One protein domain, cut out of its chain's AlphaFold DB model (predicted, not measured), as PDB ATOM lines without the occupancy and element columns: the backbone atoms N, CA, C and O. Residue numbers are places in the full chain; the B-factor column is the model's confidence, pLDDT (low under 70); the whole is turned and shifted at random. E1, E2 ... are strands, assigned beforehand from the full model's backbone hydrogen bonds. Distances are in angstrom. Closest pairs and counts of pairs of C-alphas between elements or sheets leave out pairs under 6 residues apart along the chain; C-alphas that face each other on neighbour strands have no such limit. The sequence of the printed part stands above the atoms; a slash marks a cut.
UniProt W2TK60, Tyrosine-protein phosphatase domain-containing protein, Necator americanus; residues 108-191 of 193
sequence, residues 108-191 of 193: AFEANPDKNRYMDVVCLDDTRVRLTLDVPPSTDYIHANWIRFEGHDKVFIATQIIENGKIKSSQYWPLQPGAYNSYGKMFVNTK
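What this domain is: This is residues 108 to 191 of the 193 residues of the protein "Tyrosine-protein phosphatase domain-containing protein" of Necator americanus (UniProt W2TK60). Little regular structure: mostly loop, with two separate small sheets, the antiparallel meander E1 E2 E3, each strand the antiparallel neighbour of the one before, and the antiparallel hairpin E4 and E5, joined by a long link. Residues 149 to 154 stick out. The printed part has 84 residues, 24 of them in five named strands, with no named helix; it is all strand and loose, with a radius of gyration of the C-alphas of 15.2 A and spans of 39 by 34 by 28 A.

Where its parts are: E1, residues 128 to 130, begins at C-alpha (29.319, 54.937, -0.720). E2, residues 141 to 148, is 20.0 A long, and E3, residues 155 to 159, 13.2 A. E4 is residues 180 to 183; E5, residues 186 to 189, ends at C-alpha (7.983, 39.978, 7.299).

How they stand to each other: Hairpin E1 and E2 has N 129 and O 144 at 2.9 A; hairpin E2 and E3, N 147 and O 156 at 2.8 A. E4 and E5 have N 183 and O 186 at 2.8 A, and are apart from E1, E2 and E3.

The domain as a whole: The farthest C-alphas, of Gly 151 and Ala 179, are 40.4 A apart. The printed part has no cut. Residues 161 to 170, in the long link E3 to E4, have pLDDT under 70.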
ATOM      1  N   ALA A 108      36.869  54.966   4.468       97.19
ATOM      2  CA  ALA A 108      35.853  54.341   5.311       97.19
ATOM      3  C   ALA A 108      35.850  52.806   5.206       97.19
ATOM      4  O   ALA A 108      35.520  52.132   6.181       97.19
ATOM      5  N   PHE A 109      36.246  52.261   4.053       97.25
ATOM      6  CA  PHE A 109      36.450  50.827   3.852       97.25
ATOM      7  C   PHE A 109      37.669  50.345   4.646       97.25
ATOM      8  O   PHE A 109      37.548  49.373   5.389       97.25
ATOM      9  N   GLU A 110      38.797  51.062   4.592       97.56
ATOM     10  CA  GLU A 110      40.001  50.749   5.383       97.56
ATOM     11  C   GLU A 110      39.735  50.806   6.898       97.56
ATOM     12  O   GLU A 110      40.265  49.992   7.652       97.56
ATOM     13  N   ALA A 111      38.864  51.719   7.342       97.12
ATOM     14  CA  ALA A 111      38.476  51.876   8.744       97.12
ATOM     15  C   ALA A 111      37.421  50.864   9.253       97.12
ATOM     16  O   ALA A 111      37.148  50.841  10.453       97.12
ATOM     17  N   ASN A 112      36.808  50.048   8.385       93.94
ATOM     18  CA  ASN A 112      35.784  49.052   8.758       93.94
ATOM     19  C   ASN A 112      36.088  47.661   8.136       93.94
ATOM     20  O   ASN A 112      35.238  47.105   7.429       93.94
ATOM     21  N   PRO A 113      37.286  47.074   8.350       91.88
ATOM     22  CA  PRO A 113      37.696  45.831   7.690       91.88
ATOM     23  C   PRO A 113      36.832  44.627   8.092       91.88
ATOM     24  O   PRO A 113      36.588  43.749   7.273       91.88
ATOM     25  N   ASP A 114      36.291  44.611   9.312       89.56
ATOM     26  CA  ASP A 114      35.327  43.616   9.802       89.56
ATOM     27  C   ASP A 114      34.029  43.569   8.974       89.56
ATOM     28  O   ASP A 114      33.344  42.545   8.933       89.56
ATOM     29  N   LYS A 115      33.705  44.668   8.282       88.94
ATOM     30  CA  LYS A 115      32.495  44.828   7.467       88.94
ATOM     31  C   LYS A 115      32.745  44.576   5.981       88.94
ATOM     32  O   LYS A 115      31.793  44.628   5.202       88.94
ATOM     33  N   ASN A 116      33.980  44.274   5.576       90.94
ATOM     34  CA  ASN A 116      34.359  44.034   4.184       90.94
ATOM     35  C   ASN A 116      34.524  42.536   3.917       90.94
ATOM     36  O   ASN A 116      35.299  41.852   4.581       90.94
ATOM     37  N   ARG A 117      33.830  42.006   2.905       86.00
ATOM     38  CA  ARG A 117      33.914  40.571   2.574       86.00
ATOM     39  C   ARG A 117      35.222  40.142   1.892       86.00
ATOM     40  O   ARG A 117      35.582  38.971   1.953       86.00
ATOM     41  N   TYR A 118      35.833  41.068   1.160       88.75
ATOM     42  CA  TYR A 118      36.952  40.906   0.232       88.75
ATOM     43  C   TYR A 118      37.762  42.204   0.328       88.75
ATOM     44  O   TYR A 118      37.174  43.282   0.234       88.75
ATOM     45  N   MET A 119      39.076  42.118   0.538       90.44
ATOM     46  CA  MET A 119      39.929  43.312   0.697       90.44
ATOM     47  C   MET A 119      40.429  43.852  -0.653       90.44
ATOM     48  O   MET A 119      40.799  45.013  -0.771       90.44
ATOM     49  N   ASP A 120      40.370  43.009  -1.678       91.19
ATOM     50  CA  ASP A 120      40.626  43.272  -3.092       91.19
ATOM     51  C   ASP A 120      39.454  43.971  -3.815       91.19
ATOM     52  O   ASP A 120      39.606  44.415  -4.951       91.19
ATOM     53  N   VAL A 121      38.296  44.123  -3.160       92.31
ATOM     54  CA  VAL A 121      37.114  44.813  -3.706       92.31
ATOM     55  C   VAL A 121      36.802  46.046  -2.858       92.31
ATOM     56  O   VAL A 121      36.043  45.967  -1.895       92.31
ATOM     57  N   VAL A 122      37.392  47.192  -3.207       94.50
ATOM     58  CA  VAL A 122      37.225  48.464  -2.476       94.50
ATOM     59  C   VAL A 122      35.796  49.029  -2.554       94.50
ATOM     60  O   VAL A 122      35.098  48.851  -3.551       94.50
ATOM     61  N   CYS A 123      35.375  49.758  -1.515       96.12
ATOM     62  CA  CYS A 123      34.150  50.570  -1.494       96.12
ATOM     63  C   CYS A 123      34.541  52.059  -1.508       96.12
ATOM     64  O   CYS A 123      35.204  52.531  -0.585       96.12
ATOM     65  N   LEU A 124      34.174  52.790  -2.568       96.94
ATOM     66  CA  LEU A 124      34.642  54.168  -2.790       96.94
ATOM     67  C   LEU A 124      33.895  55.198  -1.925       96.94
ATOM     68  O   LEU A 124      32.668  55.250  -1.948       96.94
ATOM     69  N   ASP A 125      34.626  56.076  -1.235       97.06
ATOM     70  CA  ASP A 125      34.087  57.116  -0.341       97.06
ATOM     71  C   ASP A 125      33.166  58.124  -1.047       97.06
ATOM     72  O   ASP A 125      32.218  58.617  -0.434       97.06
ATOM     73  N   ASP A 126      33.450  58.418  -2.321       95.69
ATOM     74  CA  ASP A 126      32.731  59.383  -3.167       95.69
ATOM     75  C   ASP A 126      31.275  58.959  -3.430       95.69
ATOM     76  O   ASP A 126      30.365  59.784  -3.479       95.69
ATOM     77  N   THR A 127      31.031  57.648  -3.542       96.50
ATOM     78  CA  THR A 127      29.718  57.088  -3.902       96.50
ATOM     79  C   THR A 127      29.143  56.125  -2.864       96.50
ATOM     80  O   THR A 127      28.083  55.546  -3.110       96.50
ATOM     81  N   ARG A 128      29.800  55.911  -1.714       97.38
ATOM     82  CA  ARG A 128      29.319  54.937  -0.720       97.38
ATOM     83  C   ARG A 128      27.973  55.323  -0.114       97.38
ATOM     84  O   ARG A 128      27.686  56.492   0.151       97.38
ATOM     85  N   VAL A 129      27.163  54.312   0.176       98.06
ATOM     86  CA  VAL A 129      25.961  54.472   0.996       98.06
ATOM     87  C   VAL A 129      26.395  54.773   2.436       98.06
ATOM     88  O   VAL A 129      27.306  54.138   2.970       98.06
ATOM     89  N   ARG A 130      25.749  55.759   3.065       97.56
ATOM     90  CA  ARG A 130      25.996  56.153   4.458       97.56
ATOM     91  C   ARG A 130      24.786  55.809   5.313       97.56
ATOM     92  O   ARG A 130      23.667  56.200   4.986       97.56
ATOM     93  N   LEU A 131      25.009  55.067   6.393       95.06
ATOM     94  CA  LEU A 131      23.977  54.716   7.365       95.06
ATOM     95  C   LEU A 131      23.773  55.869   8.354       95.06
ATOM     96  O   LEU A 131      24.735  56.436   8.862       95.06
ATOM     97  N   THR A 132      22.513  56.202   8.637       94.94
ATOM     98  CA  THR A 132      22.123  57.324   9.515       94.94
ATOM     99  C   THR A 132      21.406  56.887  10.795       94.94
ATOM    100  O   THR A 132      21.193  57.698  11.693       94.94
ATOM    101  N   LEU A 133      21.010  55.615  10.895       89.44
ATOM    102  CA  LEU A 133      20.281  55.080  12.040       89.44
ATOM    103  C   LEU A 133      21.257  54.576  13.110       89.44
ATOM    104  O   LEU A 133      22.053  53.685  12.832       89.44
ATOM    105  N   ASP A 134      21.122  55.084  14.338       88.31
ATOM    106  CA  ASP A 134      21.894  54.642  15.516       88.31
ATOM    107  C   ASP A 134      23.412  54.921  15.436       88.31
ATOM    108  O   ASP A 134      24.221  54.197  16.013       88.31
ATOM    109  N   VAL A 135      23.797  55.974  14.709       90.50
ATOM    110  CA  VAL A 135      25.184  56.428  14.511       90.50
ATOM    111  C   VAL A 135      25.373  57.787  15.203       90.50
ATOM    112  O   VAL A 135      24.819  58.772  14.709       90.50
ATOM    113  N   PRO A 136      26.147  57.901  16.306       90.44
ATOM    114  CA  PRO A 136      26.717  56.832  17.147       90.44
ATOM    115  C   PRO A 136      25.638  56.089  17.975       90.44
ATOM    116  O   PRO A 136      24.526  56.606  18.106       90.44
ATOM    117  N   PRO A 137      25.936  54.914  18.578       88.06
ATOM    118  CA  PRO A 137      27.243  54.249  18.700       88.06
ATOM    119  C   PRO A 137      27.647  53.345  17.522       88.06
ATOM    120  O   PRO A 137      28.790  52.894  17.477       88.06
ATOM    121  N   SER A 138      26.753  53.074  16.569       89.25
ATOM    122  CA  SER A 138      27.084  52.342  15.336       89.25
ATOM    123  C   SER A 138      27.958  53.191  14.394       89.25
ATOM    124  O   SER A 138      28.068  54.403  14.569       89.25
ATOM    125  N   THR A 139      28.571  52.580  13.369       91.62
ATOM    126  CA  THR A 139      29.338  53.313  12.332       91.62
ATOM    127  C   THR A 139      28.467  53.630  11.109       91.62
ATOM    128  O   THR A 139      27.537  52.885  10.807       91.62
ATOM    129  N   ASP A 140      28.780  54.706  10.370       96.69
ATOM    130  CA  ASP A 140      28.035  55.120   9.159       96.69
ATOM    131  C   ASP A 140      28.244  54.185   7.946       96.69
ATOM    132  O   ASP A 140      27.772  54.477   6.844       96.69
ATOM    133  N   TYR A 141      28.988  53.090   8.119       96.12
ATOM    134  CA  TYR A 141      29.562  52.317   7.027       96.12
ATOM    135  C   TYR A 141      28.797  51.029   6.713       96.12
ATOM    136  O   TYR A 141      28.542  50.183   7.574       96.12
ATOM    137  N   ILE A 142      28.554  50.852   5.418       94.81
ATOM    138  CA  ILE A 142      28.196  49.599   4.765       94.81
ATOM    139  C   ILE A 142      29.022  49.500   3.476       94.81
ATOM    140  O   ILE A 142      29.247  50.508   2.805       94.81
ATOM    141  N   HIS A 143      29.469  48.295   3.111       94.94
ATOM    142  CA  HIS A 143      30.112  48.055   1.815       94.94
ATOM    143  C   HIS A 143      29.045  48.039   0.710       94.94
ATOM    144  O   HIS A 143      28.493  46.992   0.357       94.94
ATOM    145  N   ALA A 144      28.679  49.239   0.260       96.50
ATOM    146  CA  ALA A 144      27.708  49.480  -0.794       96.50
ATOM    147  C   ALA A 144      27.951  50.842  -1.459       96.50
ATOM    148  O   ALA A 144      28.205  51.829  -0.769       96.50
ATOM    149  N   ASN A 145      27.781  50.922  -2.779       97.62
ATOM    150  CA  ASN A 145      27.967  52.139  -3.572       97.62
ATOM    151  C   ASN A 145      26.725  52.457  -4.416       97.62
ATOM    152  O   ASN A 145      26.098  51.564  -4.993       97.62
ATOM    153  N   TRP A 146      26.403  53.745  -4.524       97.75
ATOM    154  CA  TRP A 146      25.431  54.258  -5.482       97.75
ATOM    155  C   TRP A 146      25.994  54.170  -6.905       97.75
ATOM    156  O   TRP A 146      27.089  54.663  -7.177       97.75
ATOM    157  N   ILE A 147      25.228  53.587  -7.825       95.50
ATOM    158  CA  ILE A 147      25.553  53.513  -9.252       95.50
ATOM    159  C   ILE A 147      24.509  54.293 -10.049       95.50
ATOM    160  O   ILE A 147      23.303  54.084  -9.908       95.50
ATOM    161  N   ARG A 148      24.990  55.176 -10.927       92.81
ATOM    162  CA  ARG A 148      24.200  55.902 -11.924       92.81
ATOM    163  C   ARG A 148      24.819  55.649 -13.294       92.81
ATOM    164  O   ARG A 148      26.034  55.741 -13.433       92.81
ATOM    165  N   PHE A 149      23.983  55.380 -14.290       89.06
ATOM    166  CA  PHE A 149      24.397  55.315 -15.690       89.06
ATOM    167  C   PHE A 149      24.025  56.621 -16.396       89.06
ATOM    168  O   PHE A 149      23.005  57.236 -16.074       89.06
ATOM    169  N   GLU A 150      24.847  57.061 -17.345       85.25
ATOM    170  CA  GLU A 150      24.526  58.225 -18.171       85.25
ATOM    171  C   GLU A 150      23.277  57.950 -19.026       85.25
ATOM    172  O   GLU A 150      23.039  56.824 -19.459       85.25
ATOM    173  N   GLY A 151      22.425  58.962 -19.203       83.81
ATOM    174  CA  GLY A 151      21.143  58.822 -19.905       83.81
ATOM    175  C   GLY A 151      20.067  57.999 -19.176       83.81
ATOM    176  O   GLY A 151      18.946  57.922 -19.672       83.81
ATOM    177  N   HIS A 152      20.359  57.420 -18.004       90.19
ATOM    178  CA  HIS A 152      19.424  56.585 -17.243       90.19
ATOM    179  C   HIS A 152      18.884  57.312 -16.001       90.19
ATOM    180  O   HIS A 152      19.640  57.916 -15.237       90.19
ATOM    181  N   ASP A 153      17.570  57.241 -15.767       91.88
ATOM    182  CA  ASP A 153      16.926  57.964 -14.663       91.88
ATOM    183  C   ASP A 153      17.080  57.246 -13.310       91.88
ATOM    184  O   ASP A 153      17.292  57.895 -12.281       91.88
ATOM    185  N   LYS A 154      17.020  55.905 -13.299       93.19
ATOM    186  CA  LYS A 154      17.164  55.112 -12.068       93.19
ATOM    187  C   LYS A 154      18.602  55.125 -11.561       93.19
ATOM    188  O   LYS A 154      19.548  54.938 -12.329       93.19
ATOM    189  N   VAL A 155      18.722  55.255 -10.242       95.38
ATOM    190  CA  VAL A 155      19.945  55.027  -9.467       95.38
ATOM    191  C   VAL A 155      19.840  53.654  -8.813       95.38
ATOM    192  O   VAL A 155      18.770  53.270  -8.341       95.38
ATOM    193  N   PHE A 156      20.948  52.927  -8.770       96.88
ATOM    194  CA  PHE A 156      21.051  51.594  -8.187       96.88
ATOM    195  C   PHE A 156      21.968  51.621  -6.959       96.88
ATOM    196  O   PHE A 156      22.795  52.521  -6.817       96.88
ATOM    197  N   ILE A 157      21.852  50.615  -6.094       96.38
ATOM    198  CA  ILE A 157      22.850  50.319  -5.060       96.38
ATOM    199  C   ILE A 157      23.506  48.993  -5.437       96.38
ATOM    200  O   ILE A 157      22.820  47.974  -5.514       96.38
ATOM    201  N   ALA A 158      24.821  48.993  -5.641       94.94
ATOM    202  CA  ALA A 158      25.612  47.767  -5.615       94.94
ATOM    203  C   ALA A 158      26.067  47.510  -4.175       94.94
ATOM    204  O   ALA A 158      26.470  48.441  -3.484       94.94
ATOM    205  N   THR A 159      25.978  46.265  -3.710       92.38
ATOM    206  CA  THR A 159      26.312  45.874  -2.332       92.38
ATOM    207  C   THR A 159      26.732  44.407  -2.263       92.38
ATOM    208  O   THR A 159      26.411  43.607  -3.145       92.38
ATOM    209  N   GLN A 160      27.453  44.050  -1.207       85.69
ATOM    210  CA  GLN A 160      27.903  42.689  -0.928       85.69
ATOM    211  C   GLN A 160      26.804  41.762  -0.364       85.69
ATOM    212  O   GLN A 160      25.878  42.204   0.307       85.69
ATOM    213  N   ILE A 161      26.943  40.442  -0.562       68.19
ATOM    214  CA  ILE A 161      25.921  39.426  -0.211       68.19
ATOM    215  C   ILE A 161      26.576  38.300   0.641       68.19
ATOM    216  O   ILE A 161      27.418  37.618   0.097       68.19
ATOM    217  N   ILE A 162      26.331  38.117   1.958       55.00
ATOM    218  CA  ILE A 162      27.035  37.163   2.915       55.00
ATOM    219  C   ILE A 162      26.622  35.663   2.695       55.00
ATOM    220  O   ILE A 162      25.755  35.516   1.881       55.00
ATOM    221  N   GLU A 163      27.192  34.550   3.263       47.91
ATOM    222  CA  GLU A 163      26.847  33.084   3.002       47.91
ATOM    223  C   GLU A 163      27.001  32.119   4.197       47.91
ATOM    224  O   GLU A 163      27.801  32.430   5.076       47.91
ATOM    225  N   ASN A 164      26.335  30.935   4.133       38.09
ATOM    226  CA  ASN A 164      26.675  29.567   4.642       38.09
ATOM    227  C   ASN A 164      27.942  29.443   5.526       38.09
ATOM    228  O   ASN A 164      28.857  28.677   5.224       38.09
ATOM    229  N   GLY A 165      28.058  30.235   6.592       46.22
ATOM    230  CA  GLY A 165      29.277  30.340   7.407       46.22
ATOM    231  C   GLY A 165      30.537  30.864   6.686       46.22
ATOM    232  O   GLY A 165      31.563  31.027   7.339       46.22
ATOM    233  N   LYS A 166      30.494  31.127   5.369       50.28
ATOM    234  CA  LYS A 166      31.618  31.599   4.531       50.28
ATOM    235  C   LYS A 166      31.192  32.602   3.440       50.28
ATOM    236  O   LYS A 166      31.612  32.504   2.293       50.28
ATOM    237  N   ILE A 167      30.372  33.588   3.813       50.25
ATOM    238  CA  ILE A 167      30.342  34.937   3.206       50.25
ATOM    239  C   ILE A 167      30.271  34.969   1.630       50.25
ATOM    240  O   ILE A 167      31.275  35.281   0.999       50.25
ATOM    241  N   LYS A 168      29.080  34.787   0.983       53.28
ATOM    242  CA  LYS A 168      28.660  34.821  -0.486       53.28
ATOM    243  C   LYS A 168      27.100  34.851  -0.879       53.28
ATOM    244  O   LYS A 168      26.759  35.693  -1.702       53.28
ATOM    245  N   SER A 169      26.158  33.996  -0.401       53.69
ATOM    246  CA  SER A 169      24.667  34.172  -0.325       53.69
ATOM    247  C   SER A 169      23.972  33.637   0.987       53.69
ATOM    248  O   SER A 169      24.089  32.451   1.295       53.69
ATOM    249  N   SER A 170      23.286  34.480   1.809       63.03
ATOM    250  CA  SER A 170      22.813  34.186   3.201       63.03
ATOM    251  C   SER A 170      21.531  34.911   3.628       63.03
ATOM    252  O   SER A 170      21.242  36.013   3.165       63.03
ATOM    253  N   GLN A 171      20.835  34.353   4.622       74.31
ATOM    254  CA  GLN A 171      19.436  34.654   4.917       74.31
ATOM    255  C   GLN A 171      19.162  35.962   5.697       74.31
ATOM    256  O   GLN A 171      18.918  35.954   6.902       74.31
ATOM    257  N   TYR A 172      19.135  37.095   4.987       80.00
ATOM    258  CA  TYR A 172      18.774  38.419   5.532       80.00
ATOM    259  C   TYR A 172      17.255  38.717   5.555       80.00
ATOM    260  O   TYR A 172      16.844  39.814   5.926       80.00
ATOM    261  N   TRP A 173      16.408  37.758   5.165       86.75
ATOM    262  CA  TRP A 173      14.943  37.867   5.187       86.75
ATOM    263  C   TRP A 173      14.298  36.527   5.594       86.75
ATOM    264  O   TRP A 173      14.885  35.478   5.328       86.75
ATOM    265  N   PRO A 174      13.114  36.499   6.229       90.19
ATOM    266  CA  PRO A 174      12.447  35.247   6.592       90.19
ATOM    267  C   PRO A 174      11.938  34.503   5.343       90.19
ATOM    268  O   PRO A 174      11.268  35.092   4.498       90.19
ATOM    269  N   LEU A 175      12.227  33.204   5.212       89.06
ATOM    270  CA  LEU A 175      11.857  32.424   4.015       89.06
ATOM    271  C   LEU A 175      10.387  31.981   3.971       89.06
ATOM    272  O   LEU A 175       9.841  31.794   2.888       89.06
ATOM    273  N   GLN A 176       9.761  31.757   5.126       91.81
ATOM    274  CA  GLN A 176       8.443  31.118   5.198       91.81
ATOM    275  C   GLN A 176       7.299  32.148   5.105       91.81
ATOM    276  O   GLN A 176       7.362  33.174   5.789       91.81
ATOM    277  N   PRO A 177       6.224  31.892   4.331       95.00
ATOM    278  CA  PRO A 177       5.066  32.784   4.254       95.00
ATOM    279  C   PRO A 177       4.398  33.033   5.615       95.00
ATOM    280  O   PRO A 177       3.877  32.127   6.268       95.00
ATOM    281  N   GLY A 178       4.378  34.295   6.035       93.19
ATOM    282  CA  GLY A 178       3.898  34.768   7.332       93.19
ATOM    283  C   GLY A 178       4.958  34.824   8.436       93.19
ATOM    284  O   GLY A 178       4.660  35.354   9.505       93.19
ATOM    285  N   ALA A 179       6.173  34.318   8.208       94.44
ATOM    286  CA  ALA A 179       7.267  34.439   9.167       94.44
ATOM    287  C   ALA A 179       7.886  35.847   9.152       94.44
ATOM    288  O   ALA A 179       7.832  36.576   8.155       94.44
ATOM    289  N   TYR A 180       8.495  36.215  10.277       94.44
ATOM    290  CA  TYR A 180       9.128  37.509  10.495       94.44
ATOM    291  C   TYR A 180      10.472  37.364  11.214       94.44
ATOM    292  O   TYR A 180      10.661  36.430  11.988       94.44
ATOM    293  N   ASN A 181      11.364  38.328  10.989       90.38
ATOM    294  CA  ASN A 181      12.607  38.530  11.730       90.38
ATOM    295  C   ASN A 181      12.685  39.998  12.182       90.38
ATOM    296  O   ASN A 181      12.260  40.896  11.450       90.38
ATOM    297  N   SER A 182      13.284  40.249  13.347       92.00
ATOM    298  CA  SER A 182      13.590  41.603  13.826       92.00
ATOM    299  C   SER A 182      15.095  41.861  13.761       92.00
ATOM    300  O   SER A 182      15.886  41.060  14.252       92.00
ATOM    301  N   TYR A 183      15.481  42.997  13.186       84.75
ATOM    302  CA  TYR A 183      16.864  43.436  13.014       84.75
ATOM    303  C   TYR A 183      17.028  44.801  13.694       84.75
ATOM    304  O   TYR A 183      16.811  45.857  13.096       84.75
ATOM    305  N   GLY A 184      17.334  44.779  14.994       85.50
ATOM    306  CA  GLY A 184      17.352  45.981  15.832       85.50
ATOM    307  C   GLY A 184      15.980  46.664  15.855       85.50
ATOM    308  O   GLY A 184      15.006  46.092  16.334       85.50
ATOM    309  N   LYS A 185      15.906  47.886  15.313       87.75
ATOM    310  CA  LYS A 185      14.673  48.693  15.225       87.75
ATOM    311  C   LYS A 185      13.815  48.372  13.986       87.75
ATOM    312  O   LYS A 185      12.741  48.948  13.836       87.75
ATOM    313  N   MET A 186      14.272  47.490  13.091       89.69
ATOM    314  CA  MET A 186      13.549  47.100  11.872       89.69
ATOM    315  C   MET A 186      12.846  45.748  12.034       89.69
ATOM    316  O   MET A 186      13.406  44.810  12.598       89.69
ATOM    317  N   PHE A 187      11.641  45.629  11.478       93.06
ATOM    318  CA  PHE A 187      10.855  44.394  11.429       93.06
ATOM    319  C   PHE A 187      10.649  43.982   9.968       93.06
ATOM    320  O   PHE A 187      10.158  44.774   9.164       93.06
ATOM    321  N   VAL A 188      11.028  42.752   9.620       92.81
ATOM    322  CA  VAL A 188      10.956  42.216   8.253       92.81
ATOM    323  C   VAL A 188      10.026  41.009   8.251       92.81
ATOM    324  O   VAL A 188      10.253  40.058   8.993       92.81
ATOM    325  N   ASN A 189       8.993  41.030   7.410       95.12
ATOM    326  CA  ASN A 189       7.983  39.978   7.299       95.12
ATOM    327  C   ASN A 189       7.809  39.562   5.834       95.12
ATOM    328  O   ASN A 189       7.656  40.417   4.961       95.12
ATOM    329  N   THR A 190       7.784  38.255   5.581       94.69
ATOM    330  CA  THR A 190       7.427  37.712   4.267       94.69
ATOM    331  C   THR A 190       5.926  37.485   4.250       94.69
ATOM    332  O   THR A 190       5.422  36.595   4.932       94.69
ATOM    333  N   LYS A 191       5.195  38.308   3.489       92.25
ATOM    334  CA  LYS A 191       3.730  38.240   3.415       92.25
ATOM    335  C   LYS A 191       3.257  36.852   2.972       92.25
ATOM    336  O   LYS A 191       3.873  36.221   2.117       92.25
TER     337      LYS A 191